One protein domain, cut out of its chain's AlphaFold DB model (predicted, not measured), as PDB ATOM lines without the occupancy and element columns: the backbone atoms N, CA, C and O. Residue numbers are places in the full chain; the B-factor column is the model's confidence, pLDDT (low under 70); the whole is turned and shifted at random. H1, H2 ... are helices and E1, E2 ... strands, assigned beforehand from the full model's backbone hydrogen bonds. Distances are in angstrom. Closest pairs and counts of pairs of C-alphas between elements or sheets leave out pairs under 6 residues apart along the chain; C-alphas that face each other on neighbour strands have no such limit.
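Overview. This is residues 34 to 120 of the 123 residues of a protein of Streptomyces albireticuli (UniProt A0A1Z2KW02). One strongly twisted sheet of four strands makes the body, with a short helix, H1, that only grazes it; a long loop, residues 44 to 68, reaches out to one end of the length at Asp 52, and the link from E3 to E4 reaches the other end at Thr 106. The printed part has 87 residues, in the order H1, E1, E2, E3, E4; the sheet runs E3, E2, E1, E4, antiparallel throughout. The class is mixed, helices and strands, with under half of the residues in named elements. The whole is elongated, 49 by 26 by 16 A, and only just loose, close to compact, with a radius of gyration of the C-alphas of 14.7 A.

Along the chain. E1 is residues 69 to 75, 19.6 A long, from C-alpha 69 at (8.742, 11.624, 223.697). E2 is residues 86 to 91, 15.8 A, and E3 residues 96 to 102, 16.4 A. E4, residues 113 to 119, 19.9 A, ends with C-alpha 119 at (8.711, 16.042, 224.138). H1, residues 35 to 43, 12.2 A, begins with C-alpha 35 at (26.730, -0.780, 225.581).

Arrangement. E1, E2 and E3 form a meander, each strand the antiparallel neighbour of the one before; E1 and E2 are a hairpin, as are E2 and E3. With E4 antiparallel beside E1 at 162 degrees, the four make a Greek key, a meander whose first strand neighbours the fourth. N 70 and O 118 are 2.8 A apart, N 73 and O 88 2.8 A, and N 98 and O 89 2.8 A, each within hydrogen-bond range. E3 and E4 are edge strands and apart. H1 grazes the sheet with residues 39 to 43; its closest C-alphas to E2 are Leu 42 and Tyr 90, 7.9 A. In H1 every O i to N i+4 pair is within hydrogen-bond range.

Size, cuts and confidence. The C-alphas of Asp 52 and Thr 106 are farthest apart, 51.2 A. The printed part has no cut. The link from H1 to E1 is long, 25 residues; within it residues 47 to 48 pair with 57 to 58, antiparallel. Mean pLDDT of the printed part is 81.7; residues 60 and 105 to 111 are under 70.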
ATOM      1  N   ALA A  34      29.551  -0.129 229.436       77.88
ATOM      2  CA  ALA A  34      29.362  -1.094 228.371       77.88
ATOM      3  C   ALA A  34      28.026  -0.800 227.677       77.88
ATOM      4  O   ALA A  34      27.037  -0.468 228.335       77.88
ATOM      5  N   LEU A  35      27.962  -0.977 226.356       85.44
ATOM      6  CA  LEU A  35      26.730  -0.780 225.581       85.44
ATOM      7  C   LEU A  35      25.522  -1.543 226.163       85.44
ATOM      8  O   LEU A  35      24.396  -1.058 226.090       85.44
ATOM      9  N   ALA A  36      25.756  -2.703 226.784       86.44
ATOM     10  CA  ALA A  36      24.724  -3.479 227.469       86.44
ATOM     11  C   ALA A  36      24.112  -2.739 228.671       86.44
ATOM     12  O   ALA A  36      22.894  -2.718 228.813       86.44
ATOM     13  N   GLU A  37      24.928  -2.080 229.501       86.38
ATOM     14  CA  GLU A  37      24.437  -1.311 230.655       86.38
ATOM     15  C   GLU A  37      23.610  -0.103 230.195       86.38
ATOM     16  O   GLU A  37      22.550   0.181 230.755       86.38
ATOM     17  N   LEU A  38      24.045   0.568 229.122       88.12
ATOM     18  CA  LEU A  38      23.242   1.611 228.483       88.12
ATOM     19  C   LEU A  38      21.916   1.040 227.949       88.12
ATOM     20  O   LEU A  38      20.871   1.660 228.131       88.12
ATOM     21  N   GLY A  39      21.939  -0.146 227.340       90.25
ATOM     22  CA  GLY A  39      20.742  -0.865 226.898       90.25
ATOM     23  C   GLY A  39      19.735  -1.086 228.027       90.25
ATOM     24  O   GLY A  39      18.568  -0.718 227.887       90.25
ATOM     25  N   GLU A  40      20.180  -1.573 229.185       89.88
ATOM     26  CA  GLU A  40      19.311  -1.778 230.353       89.88
ATOM     27  C   GLU A  40      18.639  -0.480 230.820       89.88
ATOM     28  O   GLU A  40      17.448  -0.465 231.132       89.88
ATOM     29  N   ILE A  41      19.358   0.645 230.803       88.06
ATOM     30  CA  ILE A  41      18.779   1.957 231.131       88.06
ATOM     31  C   ILE A  41      17.747   2.364 230.071       88.06
ATOM     32  O   ILE A  41      16.619   2.748 230.396       88.06
ATOM     33  N   LEU A  42      18.103   2.255 228.788       89.62
ATOM     34  CA  LEU A  42      17.239   2.633 227.669       89.62
ATOM     35  C   LEU A  42      15.965   1.779 227.595       89.62
ATOM     36  O   LEU A  42      14.924   2.257 227.129       89.62
ATOM     37  N   ARG A  43      15.998   0.537 228.095       88.75
ATOM     38  CA  ARG A  43      14.852  -0.383 228.109       88.75
ATOM     39  C   ARG A  43      13.632   0.216 228.808       88.75
ATOM     40  O   ARG A  43      12.512  -0.022 228.346       88.75
ATOM     41  N   TYR A  44      13.833   1.026 229.849       86.62
ATOM     42  CA  TYR A  44      12.756   1.687 230.597       86.62
ATOM     43  C   TYR A  44      12.047   2.799 229.813       86.62
ATOM     44  O   TYR A  44      10.901   3.132 230.112       86.62
ATOM     45  N   PHE A  45      12.682   3.317 228.762       85.50
ATOM     46  CA  PHE A  45      12.084   4.275 227.830       85.50
ATOM     47  C   PHE A  45      11.405   3.592 226.631       85.50
ATOM     48  O   PHE A  45      10.830   4.265 225.778       85.50
ATOM     49  N   GLY A  46      11.474   2.260 226.550       84.94
ATOM     50  CA  GLY A  46      10.774   1.459 225.550       84.94
ATOM     51  C   GLY A  46       9.334   1.119 225.939       84.94
ATOM     52  O   GLY A  46       8.832   1.479 227.007       84.94
ATOM     53  N   GLN A  47       8.672   0.367 225.063       86.12
ATOM     54  CA  GLN A  47       7.321  -0.134 225.299       86.12
ATOM     55  C   GLN A  47       7.310  -1.329 226.270       86.12
ATOM     56  O   GLN A  47       8.182  -2.206 226.251       86.12
ATOM     57  N   PHE A  48       6.285  -1.389 227.110       84.25
ATOM     58  CA  PHE A  48       5.929  -2.519 227.956       84.25
ATOM     59  C   PHE A  48       4.619  -3.112 227.447       84.25
ATOM     60  O   PHE A  48       3.597  -2.427 227.363       84.25
ATOM     61  N   HIS A  49       4.672  -4.396 227.103       81.88
ATOM     62  CA  HIS A  49       3.531  -5.168 226.632       81.88
ATOM     63  C   HIS A  49       3.004  -6.033 227.775       81.88
ATOM     64  O   HIS A  49       3.774  -6.527 228.598       81.88
ATOM     65  N   SER A  50       1.689  -6.208 227.830       82.44
ATOM     66  CA  SER A  50       1.016  -7.069 228.798       82.44
ATOM     67  C   SER A  50      -0.157  -7.747 228.092       82.44
ATOM     68  O   SER A  50      -0.848  -7.070 227.333       82.44
ATOM     69  N   PRO A  51      -0.392  -9.049 228.325       80.88
ATOM     70  CA  PRO A  51      -1.501  -9.772 227.699       80.88
ATOM     71  C   PRO A  51      -2.872  -9.182 228.063       80.88
ATOM     72  O   PRO A  51      -3.798  -9.249 227.263       80.88
ATOM     73  N   ASP A  52      -2.983  -8.527 229.221       85.88
ATOM     74  CA  ASP A  52      -4.224  -7.915 229.707       85.88
ATOM     75  C   ASP A  52      -4.461  -6.499 229.150       85.88
ATOM     76  O   ASP A  52      -5.398  -5.807 229.560       85.88
ATOM     77  N   ARG A  53      -3.592  -6.008 228.251       76.62
ATOM     78  CA  ARG A  53      -3.694  -4.664 227.669       76.62
ATOM     79  C   ARG A  53      -3.542  -4.700 226.145       76.62
ATOM     80  O   ARG A  53      -2.493  -5.102 225.654       76.62
ATOM     81  N   PRO A  54      -4.522  -4.175 225.391       77.56
ATOM     82  CA  PRO A  54      -4.453  -4.150 223.930       77.56
ATOM     83  C   PRO A  54      -3.435  -3.135 223.385       77.56
ATOM     84  O   PRO A  54      -3.044  -3.233 222.228       77.56
ATOM     85  N   LEU A  55      -3.004  -2.163 224.200       77.25
ATOM     86  CA  LEU A  55      -2.013  -1.156 223.820       77.25
ATOM     87  C   LEU A  55      -0.808  -1.183 224.774       77.25
ATOM     88  O   LEU A  55      -1.007  -1.259 225.995       77.25
ATOM     89  N   PRO A  56       0.428  -1.082 224.247       75.31
ATOM     90  CA  PRO A  56       1.627  -1.003 225.067       75.31
ATOM     91  C   PRO A  56       1.663   0.292 225.878       75.31
ATOM     92  O   PRO A  56       1.224   1.349 225.424       75.31
ATOM     93  N   LYS A  57       2.242   0.217 227.077       79.81
ATOM     94  CA  LYS A  57       2.551   1.394 227.897       79.81
ATOM     95  C   LYS A  57       4.048   1.651 227.902       79.81
ATOM     96  O   LYS A  57       4.811   0.704 228.023       79.81
ATOM     97  N   CYS A  58       4.489   2.899 227.829       78.38
ATOM     98  CA  CYS A  58       5.894   3.240 228.083       78.38
ATOM     99  C   CYS A  58       6.126   3.524 229.576       78.38
ATOM    100  O   CYS A  58       5.183   3.838 230.304       78.38
ATOM    101  N   GLY A  59       7.385   3.440 230.023       72.12
ATOM    102  CA  GLY A  59       7.774   3.700 231.418       72.12
ATOM    103  C   GLY A  59       7.624   5.159 231.865       72.12
ATOM    104  O   GLY A  59       7.677   5.436 233.060       72.12
ATOM    105  N   ASN A  60       7.395   6.086 230.929       68.94
ATOM    106  CA  ASN A  60       7.090   7.482 231.226       68.94
ATOM    107  C   ASN A  60       5.586   7.762 231.088       68.94
ATOM    108  O   ASN A  60       4.950   7.342 230.116       68.94
ATOM    109  N   ALA A  61       5.024   8.514 232.032       73.81
ATOM    110  CA  ALA A  61       3.651   8.987 231.941       73.81
ATOM    111  C   ALA A  61       3.551  10.084 230.870       73.81
ATOM    112  O   ALA A  61       4.248  11.092 230.934       73.81
ATOM    113  N   SER A  62       2.665   9.904 229.889       70.38
ATOM    114  CA  SER A  62       2.374  10.925 228.877       70.38
ATOM    115  C   SER A  62       0.884  11.277 228.883       70.38
ATOM    116  O   SER A  62       0.066  10.345 228.891       70.38
ATOM    117  N   PRO A  63       0.505  12.566 228.806       72.12
ATOM    118  CA  PRO A  63      -0.886  12.970 228.619       72.12
ATOM    119  C   PRO A  63      -1.516  12.251 227.420       72.12
ATOM    120  O   PRO A  63      -0.895  12.130 226.363       72.12
ATOM    121  N   GLY A  64      -2.727  11.718 227.598       71.44
ATOM    122  CA  GLY A  64      -3.467  11.034 226.531       71.44
ATOM    123  C   GLY A  64      -2.835   9.737 226.006       71.44
ATOM    124  O   GLY A  64      -3.292   9.227 224.992       71.44
ATOM    125  N   SER A  65      -1.804   9.188 226.665       70.00
ATOM    126  CA  SER A  65      -1.030   8.033 226.159       70.00
ATOM    127  C   SER A  65      -0.430   8.260 224.762       70.00
ATOM    128  O   SER A  65      -0.250   7.315 224.001       70.00
ATOM    129  N   LEU A  66      -0.128   9.518 224.414       72.56
ATOM    130  CA  LEU A  66       0.412   9.883 223.101       72.56
ATOM    131  C   LEU A  66       1.867   9.441 222.907       72.56
ATOM    132  O   LEU A  66       2.314   9.325 221.771       72.56
ATOM    133  N   TYR A  67       2.610   9.229 224.002       71.56
ATOM    134  CA  TYR A  67       4.010   8.788 223.996       71.56
ATOM    135  C   TYR A  67       4.898   9.535 222.984       71.56
ATOM    136  O   TYR A  67       5.813   8.965 222.398       71.56
ATOM    137  N   ALA A  68       4.657  10.839 222.819       74.44
ATOM    138  CA  ALA A  68       5.346  11.709 221.866       74.44
ATOM    139  C   ALA A  68       6.767  12.121 222.316       74.44
ATOM    140  O   ALA A  68       7.313  13.125 221.858       74.44
ATOM    141  N   THR A  69       7.371  11.377 223.245       80.50
ATOM    142  CA  THR A  69       8.742  11.624 223.697       80.50
ATOM    143  C   THR A  69       9.719  10.943 222.749       80.50
ATOM    144  O   THR A  69       9.637   9.740 222.511       80.50
ATOM    145  N   GLN A  70      10.674  11.710 222.242       88.12
ATOM    146  CA  GLN A  70      11.839  11.205 221.528       88.12
ATOM    147  C   GLN A  70      13.061  11.305 222.436       88.12
ATOM    148  O   GLN A  70      13.216  12.275 223.180       88.12
ATOM    149  N   LEU A  71      13.924  10.295 222.378       90.00
ATOM    150  CA  LEU A  71      15.159  10.248 223.148       90.00
ATOM    151  C   LEU A  71      16.349  10.259 222.190       90.00
ATOM    152  O   LEU A  71      16.435   9.421 221.288       90.00
ATOM    153  N   TYR A  72      17.259  11.194 222.428       91.25
ATOM    154  CA  TYR A  72      18.498  11.352 221.686       91.25
ATOM    155  C   TYR A  72      19.690  11.131 222.612       91.25
ATOM    156  O   TYR A  72      19.697  11.591 223.755       91.25
ATOM    157  N   VAL A  73      20.686  10.408 222.108       90.06
ATOM    158  CA  VAL A  73      21.932  10.107 222.808       90.06
ATOM    159  C   VAL A  73      23.075  10.702 222.008       90.06
ATOM    160  O   VAL A  73      23.263  10.369 220.840       90.06
ATOM    161  N   GLU A  74      23.834  11.576 222.640       90.62
ATOM    162  CA  GLU A  74      25.078  12.105 222.107       90.62
ATOM    163  C   GLU A  74      26.236  11.430 222.835       90.62
ATOM    164  O   GLU A  74      26.298  11.435 224.067       90.62
ATOM    165  N   ALA A  75      27.100  10.778 222.062       87.44
ATOM    166  CA  ALA A  75      28.229  10.022 222.578       87.44
ATOM    167  C   ALA A  75      29.530  10.546 221.973       87.44
ATOM    168  O   ALA A  75      29.695  10.547 220.750       87.44
ATOM    169  N   ASP A  76      30.464  10.938 222.832       84.00
ATOM    170  CA  ASP A  76      31.823  11.277 222.422       84.00
ATOM    171  C   ASP A  76      32.665  10.023 222.115       84.00
ATOM    172  O   ASP A  76      32.298   8.893 222.451       84.00
ATOM    173  N   GLY A  77      33.851  10.230 221.523       70.75
ATOM    174  CA  GLY A  77      34.784   9.208 221.009       70.75
ATOM    175  C   GLY A  77      35.260   8.112 221.970       70.75
ATOM    176  O   GLY A  77      35.990   7.223 221.544       70.75
ATOM    177  N   ASN A  78      34.872   8.140 223.243       75.94
ATOM    178  CA  ASN A  78      35.196   7.094 224.214       75.94
ATOM    179  C   ASN A  78      34.123   6.940 225.313       75.94
ATOM    180  O   ASN A  78      34.385   6.379 226.378       75.94
ATOM    181  N   ALA A  79      32.927   7.492 225.083       77.56
ATOM    182  CA  ALA A  79      31.888   7.609 226.099       77.56
ATOM    183  C   ALA A  79      31.185   6.280 226.401       77.56
ATOM    184  O   ALA A  79      30.802   6.037 227.540       77.56
ATOM    185  N   VAL A  80      31.026   5.409 225.398       84.06
ATOM    186  CA  VAL A  80      30.380   4.093 225.530       84.06
ATOM    187  C   VAL A  80      31.128   3.086 224.661       84.06
ATOM    188  O   VAL A  80      31.299   3.291 223.459       84.06
ATOM    189  N   ALA A  81      31.557   1.975 225.251       84.62
ATOM    190  CA  ALA A  81      32.322   0.964 224.535       84.62
ATOM    191  C   ALA A  81      31.403   0.232 223.550       84.62
ATOM    192  O   ALA A  81      30.377  -0.323 223.946       84.62
ATOM    193  N   GLY A  82      31.777   0.223 222.269       85.12
ATOM    194  CA  GLY A  82      30.984  -0.395 221.201       85.12
ATOM    195  C   GLY A  82      29.894   0.502 220.605       85.12
ATOM    196  O   GLY A  82      29.134   0.029 219.764       85.12
ATOM    197  N   LEU A  83      29.820   1.780 220.994       88.50
ATOM    198  CA  LEU A  83      28.971   2.780 220.346       88.50
ATOM    199  C   LEU A  83      29.834   3.713 219.488       88.50
ATOM    200  O   LEU A  83      30.876   4.189 219.935       88.50
ATOM    201  N   ALA A  84      29.409   3.970 218.251       89.94
ATOM    202  CA  ALA A  84      30.066   4.967 217.410       89.94
ATOM    203  C   ALA A  84      29.874   6.373 218.011       89.94
ATOM    204  O   ALA A  84      28.840   6.622 218.622       89.94
ATOM    205  N   PRO A  85      30.820   7.308 217.845       89.50
ATOM    206  CA  PRO A  85      30.629   8.668 218.327       89.50
ATOM    207  C   PRO A  85      29.678   9.466 217.423       89.50
ATOM    208  O   PRO A  85      29.716   9.344 216.194       89.50
ATOM    209  N   GLY A  86      28.842  10.308 218.033       90.44
ATOM    210  CA  GLY A  86      27.871  11.164 217.349       90.44
ATOM    211  C   GLY A  86      26.479  11.174 217.983       90.44
ATOM    212  O   GLY A  86      26.270  10.719 219.111       90.44
ATOM    213  N   HIS A  87      25.505  11.680 217.226       92.38
ATOM    214  CA  HIS A  87      24.108  11.793 217.636       92.38
ATOM    215  C   HIS A  87      23.301  10.572 217.195       92.38
ATOM    216  O   HIS A  87      23.192  10.258 216.004       92.38
ATOM    217  N   HIS A  88      22.673   9.922 218.165       93.81
ATOM    218  CA  HIS A  88      21.866   8.728 217.987       93.81
ATOM    219  C   HIS A  88      20.424   9.001 218.395       93.81
ATOM    220  O   HIS A  88      20.160   9.610 219.430       93.81
ATOM    221  N   TYR A  89      19.482   8.489 217.616       94.62
ATOM    222  CA  TYR A  89      18.083   8.386 218.008       94.62
ATOM    223  C   TYR A  89      17.824   7.015 218.636       94.62
ATOM    224  O   TYR A  89      18.150   5.983 218.043       94.62
ATOM    225  N   TYR A  90      17.211   6.980 219.818       93.69
ATOM    226  CA  TYR A  90      16.731   5.733 220.404       93.69
ATOM    227  C   TYR A  90      15.346   5.380 219.857       93.69
ATOM    228  O   TYR A  90      14.381   6.110 220.067       93.69
ATOM    229  N   HIS A  91      15.240   4.230 219.190       92.00
ATOM    230  CA  HIS A  91      13.996   3.716 218.625       92.00
ATOM    231  C   HIS A  91      13.289   2.778 219.628       92.00
ATOM    232  O   HIS A  91      13.640   1.593 219.709       92.00
ATOM    233  N   PRO A  92      12.249   3.238 220.351       88.12
ATOM    234  CA  PRO A  92      11.725   2.556 221.542       88.12
ATOM    235  C   PRO A  92      10.990   1.239 221.254       88.12
ATOM    236  O   PRO A  92      10.887   0.396 222.140       88.12
ATOM    237  N   VAL A  93      10.491   1.045 220.026       88.62
ATOM    238  CA  VAL A  93       9.808  -0.198 219.606       88.62
ATOM    239  C   VAL A  93      10.797  -1.340 219.368       88.62
ATOM    240  O   VAL A  93      10.522  -2.484 219.706       88.62
ATOM    241  N   HIS A  94      11.954  -1.030 218.785       91.94
ATOM    242  CA  HIS A  94      12.954  -2.024 218.387       91.94
ATOM    243  C   HIS A  94      14.133  -2.084 219.353       91.94
ATOM    244  O   HIS A  94      15.062  -2.842 219.109       91.94
ATOM    245  N   HIS A  95      14.105  -1.266 220.410       92.25
ATOM    246  CA  HIS A  95      15.167  -1.162 221.401       92.25
ATOM    247  C   HIS A  95      16.562  -1.042 220.754       92.25
ATOM    248  O   HIS A  95      17.454  -1.852 220.987       92.25
ATOM    249  N   ARG A  96      16.737  -0.040 219.882       93.69
ATOM    250  CA  ARG A  96      17.992   0.185 219.145       93.69
ATOM    251  C   ARG A  96      18.370   1.658 219.084       93.69
ATOM    252  O   ARG A  96      17.490   2.516 219.037       93.69
ATOM    253  N   LEU A  97      19.669   1.930 219.015       94.06
ATOM    254  CA  LEU A  97      20.212   3.246 218.692       94.06
ATOM    255  C   LEU A  97      20.459   3.338 217.183       94.06
ATOM    256  O   LEU A  97      21.082   2.459 216.594       94.06
ATOM    257  N   VAL A  98      19.943   4.392 216.559       95.38
ATOM    258  CA  VAL A  98      20.124   4.697 215.137       95.38
ATOM    259  C   VAL A  98      21.024   5.922 215.036       95.38
ATOM    260  O   VAL A  98      20.634   6.998 215.486       95.38
ATOM    261  N   LEU A  99      22.220   5.764 214.468       94.44
ATOM    262  CA  LEU A  99      23.130   6.881 214.217       94.44
ATOM    263  C   LEU A  99      22.513   7.815 213.169       94.44
ATOM    264  O   LEU A  99      22.200   7.382 212.061       94.44
ATOM    265  N   MET A 100      22.337   9.083 213.527       93.38
ATOM    266  CA  MET A 100      21.800  10.110 212.631       93.38
ATOM    267  C   MET A 100      22.905  10.981 212.043       93.38
ATOM    268  O   MET A 100      22.863  11.322 210.866       93.38
ATOM    269  N   SER A 101      23.891  11.334 212.868       90.50
ATOM    270  CA  SER A 101      25.066  12.103 212.465       90.50
ATOM    271  C   SER A 101      26.265  11.637 213.273       90.50
ATOM    272  O   SER A 101      26.155  11.485 214.489       90.50
ATOM    273  N   GLY A 102      27.402  11.428 212.611       87.38
ATOM    274  CA  GLY A 102      28.671  11.181 213.299       87.38
ATOM    275  C   GLY A 102      29.122  12.396 214.111       87.38
ATOM    276  O   GLY A 102      28.595  13.497 213.939       87.38
ATOM    277  N   ALA A 103      30.097  12.187 214.995       81.31
ATOM    278  CA  ALA A 103      30.708  13.272 215.756       81.31
ATOM    279  C   ALA A 103      31.390  14.299 214.840       81.31
ATOM    280  O   ALA A 103      32.084  13.941 213.881       81.31
ATOM    281  N   ASP A 104      31.216  15.579 215.167       73.81
ATOM    282  CA  ASP A 104      31.966  16.653 214.531       73.81
ATOM    283  C   ASP A 104      33.430  16.566 214.975       73.81
ATOM    284  O   ASP A 104      33.766  16.735 216.145       73.81
ATOM    285  N   ARG A 105      34.322  16.310 214.018       62.88
ATOM    286  CA  ARG A 105      35.768  16.209 214.255       62.88
ATOM    287  C   ARG A 105      36.406  17.509 214.759       62.88
ATOM    288  O   ARG A 105      37.579  17.480 215.125       62.88
ATOM    289  N   THR A 106      35.694  18.634 214.693       60.03
ATOM    290  CA  THR A 106      36.177  19.948 215.142       60.03
ATOM    291  C   THR A 106      35.716  20.321 216.549       60.03
ATOM    292  O   THR A 106      36.311  21.215 217.154       60.03
ATOM    293  N   ALA A 107      34.733  19.608 217.109       59.09
ATOM    294  CA  ALA A 107      34.415  19.704 218.524       59.09
ATOM    295  C   ALA A 107      35.593  19.127 219.328       59.09
ATOM    296  O   ALA A 107      36.045  18.007 219.084       59.09
ATOM    297  N   GLY A 108      36.144  19.920 220.253       55.91
ATOM    298  CA  GLY A 108      37.170  19.436 221.180       55.91
ATOM    299  C   GLY A 108      36.651  18.237 221.985       55.91
ATOM    300  O   GLY A 108      35.440  18.051 222.062       55.91
ATOM    301  N   PRO A 109      37.528  17.417 222.589       54.03
ATOM    302  CA  PRO A 109      37.102  16.236 223.326       54.03
ATOM    303  C   PRO A 109      36.280  16.642 224.555       54.03
ATOM    304  O   PRO A 109      36.817  16.903 225.630       54.03
ATOM    305  N   SER A 110      34.963  16.681 224.404       57.06
ATOM    306  CA  SER A 110      34.037  16.394 225.481       57.06
ATOM    307  C   SER A 110      34.224  14.911 225.805       57.06
ATOM    308  O   SER A 110      34.333  14.060 224.928       57.06
ATOM    309  N   GLY A 111      34.469  14.591 227.069       59.88
ATOM    310  CA  GLY A 111      34.515  13.209 227.531       59.88
ATOM    311  C   GLY A 111      33.182  12.917 228.184       59.88
ATOM    312  O   GLY A 111      33.077  13.068 229.399       59.88
ATOM    313  N   GLY A 112      32.146  12.602 227.409       74.31
ATOM    314  CA  GLY A 112      30.809  12.506 227.975       74.31
ATOM    315  C   GLY A 112      29.805  11.691 227.172       74.31
ATOM    316  O   GLY A 112      29.883  11.513 225.960       74.31
ATOM    317  N   LEU A 113      28.820  11.189 227.912       80.94
ATOM    318  CA  LEU A 113      27.567  10.685 227.375       80.94
ATOM    319  C   LEU A 113      26.475  11.671 227.789       80.94
ATOM    320  O   LEU A 113      26.231  11.848 228.985       80.94
ATOM    321  N   GLN A 114      25.808  12.291 226.820       82.25
ATOM    322  CA  GLN A 114      24.669  13.167 227.070       82.25
ATOM    323  C   GLN A 114      23.382  12.511 226.566       82.25
ATOM    324  O   GLN A 114      23.305  12.006 225.447       82.25
ATOM    325  N   LEU A 115      22.346  12.529 227.408       83.06
ATOM    326  CA  LEU A 115      21.008  12.064 227.057       83.06
ATOM    327  C   LEU A 115      20.053  13.253 227.065       83.06
ATOM    328  O   LEU A 115      19.885  13.916 228.090       83.06
ATOM    329  N   THR A 116      19.394  13.482 225.934       85.00
ATOM    330  CA  THR A 116      18.413  14.555 225.768       85.00
ATOM    331  C   THR A 116      17.044  13.941 225.490       85.00
ATOM    332  O   THR A 116      16.853  13.229 224.502       85.00
ATOM    333  N   LEU A 117      16.081  14.217 226.373       82.19
ATOM    334  CA  LEU A 117      14.681  13.840 226.194       82.19
ATOM    335  C   LEU A 117      13.903  15.025 225.627       82.19
ATOM    336  O   LEU A 117      13.780  16.059 226.280       82.19
ATOM    337  N   THR A 118      13.320  14.839 224.448       81.94
ATOM    338  CA  THR A 118      12.506  15.856 223.781       81.94
ATOM    339  C   THR A 118      11.053  15.412 223.758       81.94
ATOM    340  O   THR A 118      10.728  14.328 223.276       81.94
ATOM    341  N   PHE A 119      10.151  16.258 224.249       76.19
ATOM    342  CA  PHE A 119       8.711  16.042 224.138       76.19
ATOM    343  C   PHE A 119       8.192  16.765 222.897       76.19
ATOM    344  O   PHE A 119       8.261  17.992 222.827       76.19
ATOM    345  N   LEU A 120       7.641  16.029 221.930       72.12
ATOM    346  CA  LEU A 120       6.830  16.650 220.889       72.12
ATOM    347  C   LEU A 120       5.474  17.013 221.492       72.12
ATOM    348  O   LEU A 120       4.589  16.169 221.621       72.12
TER     349      LEU A 120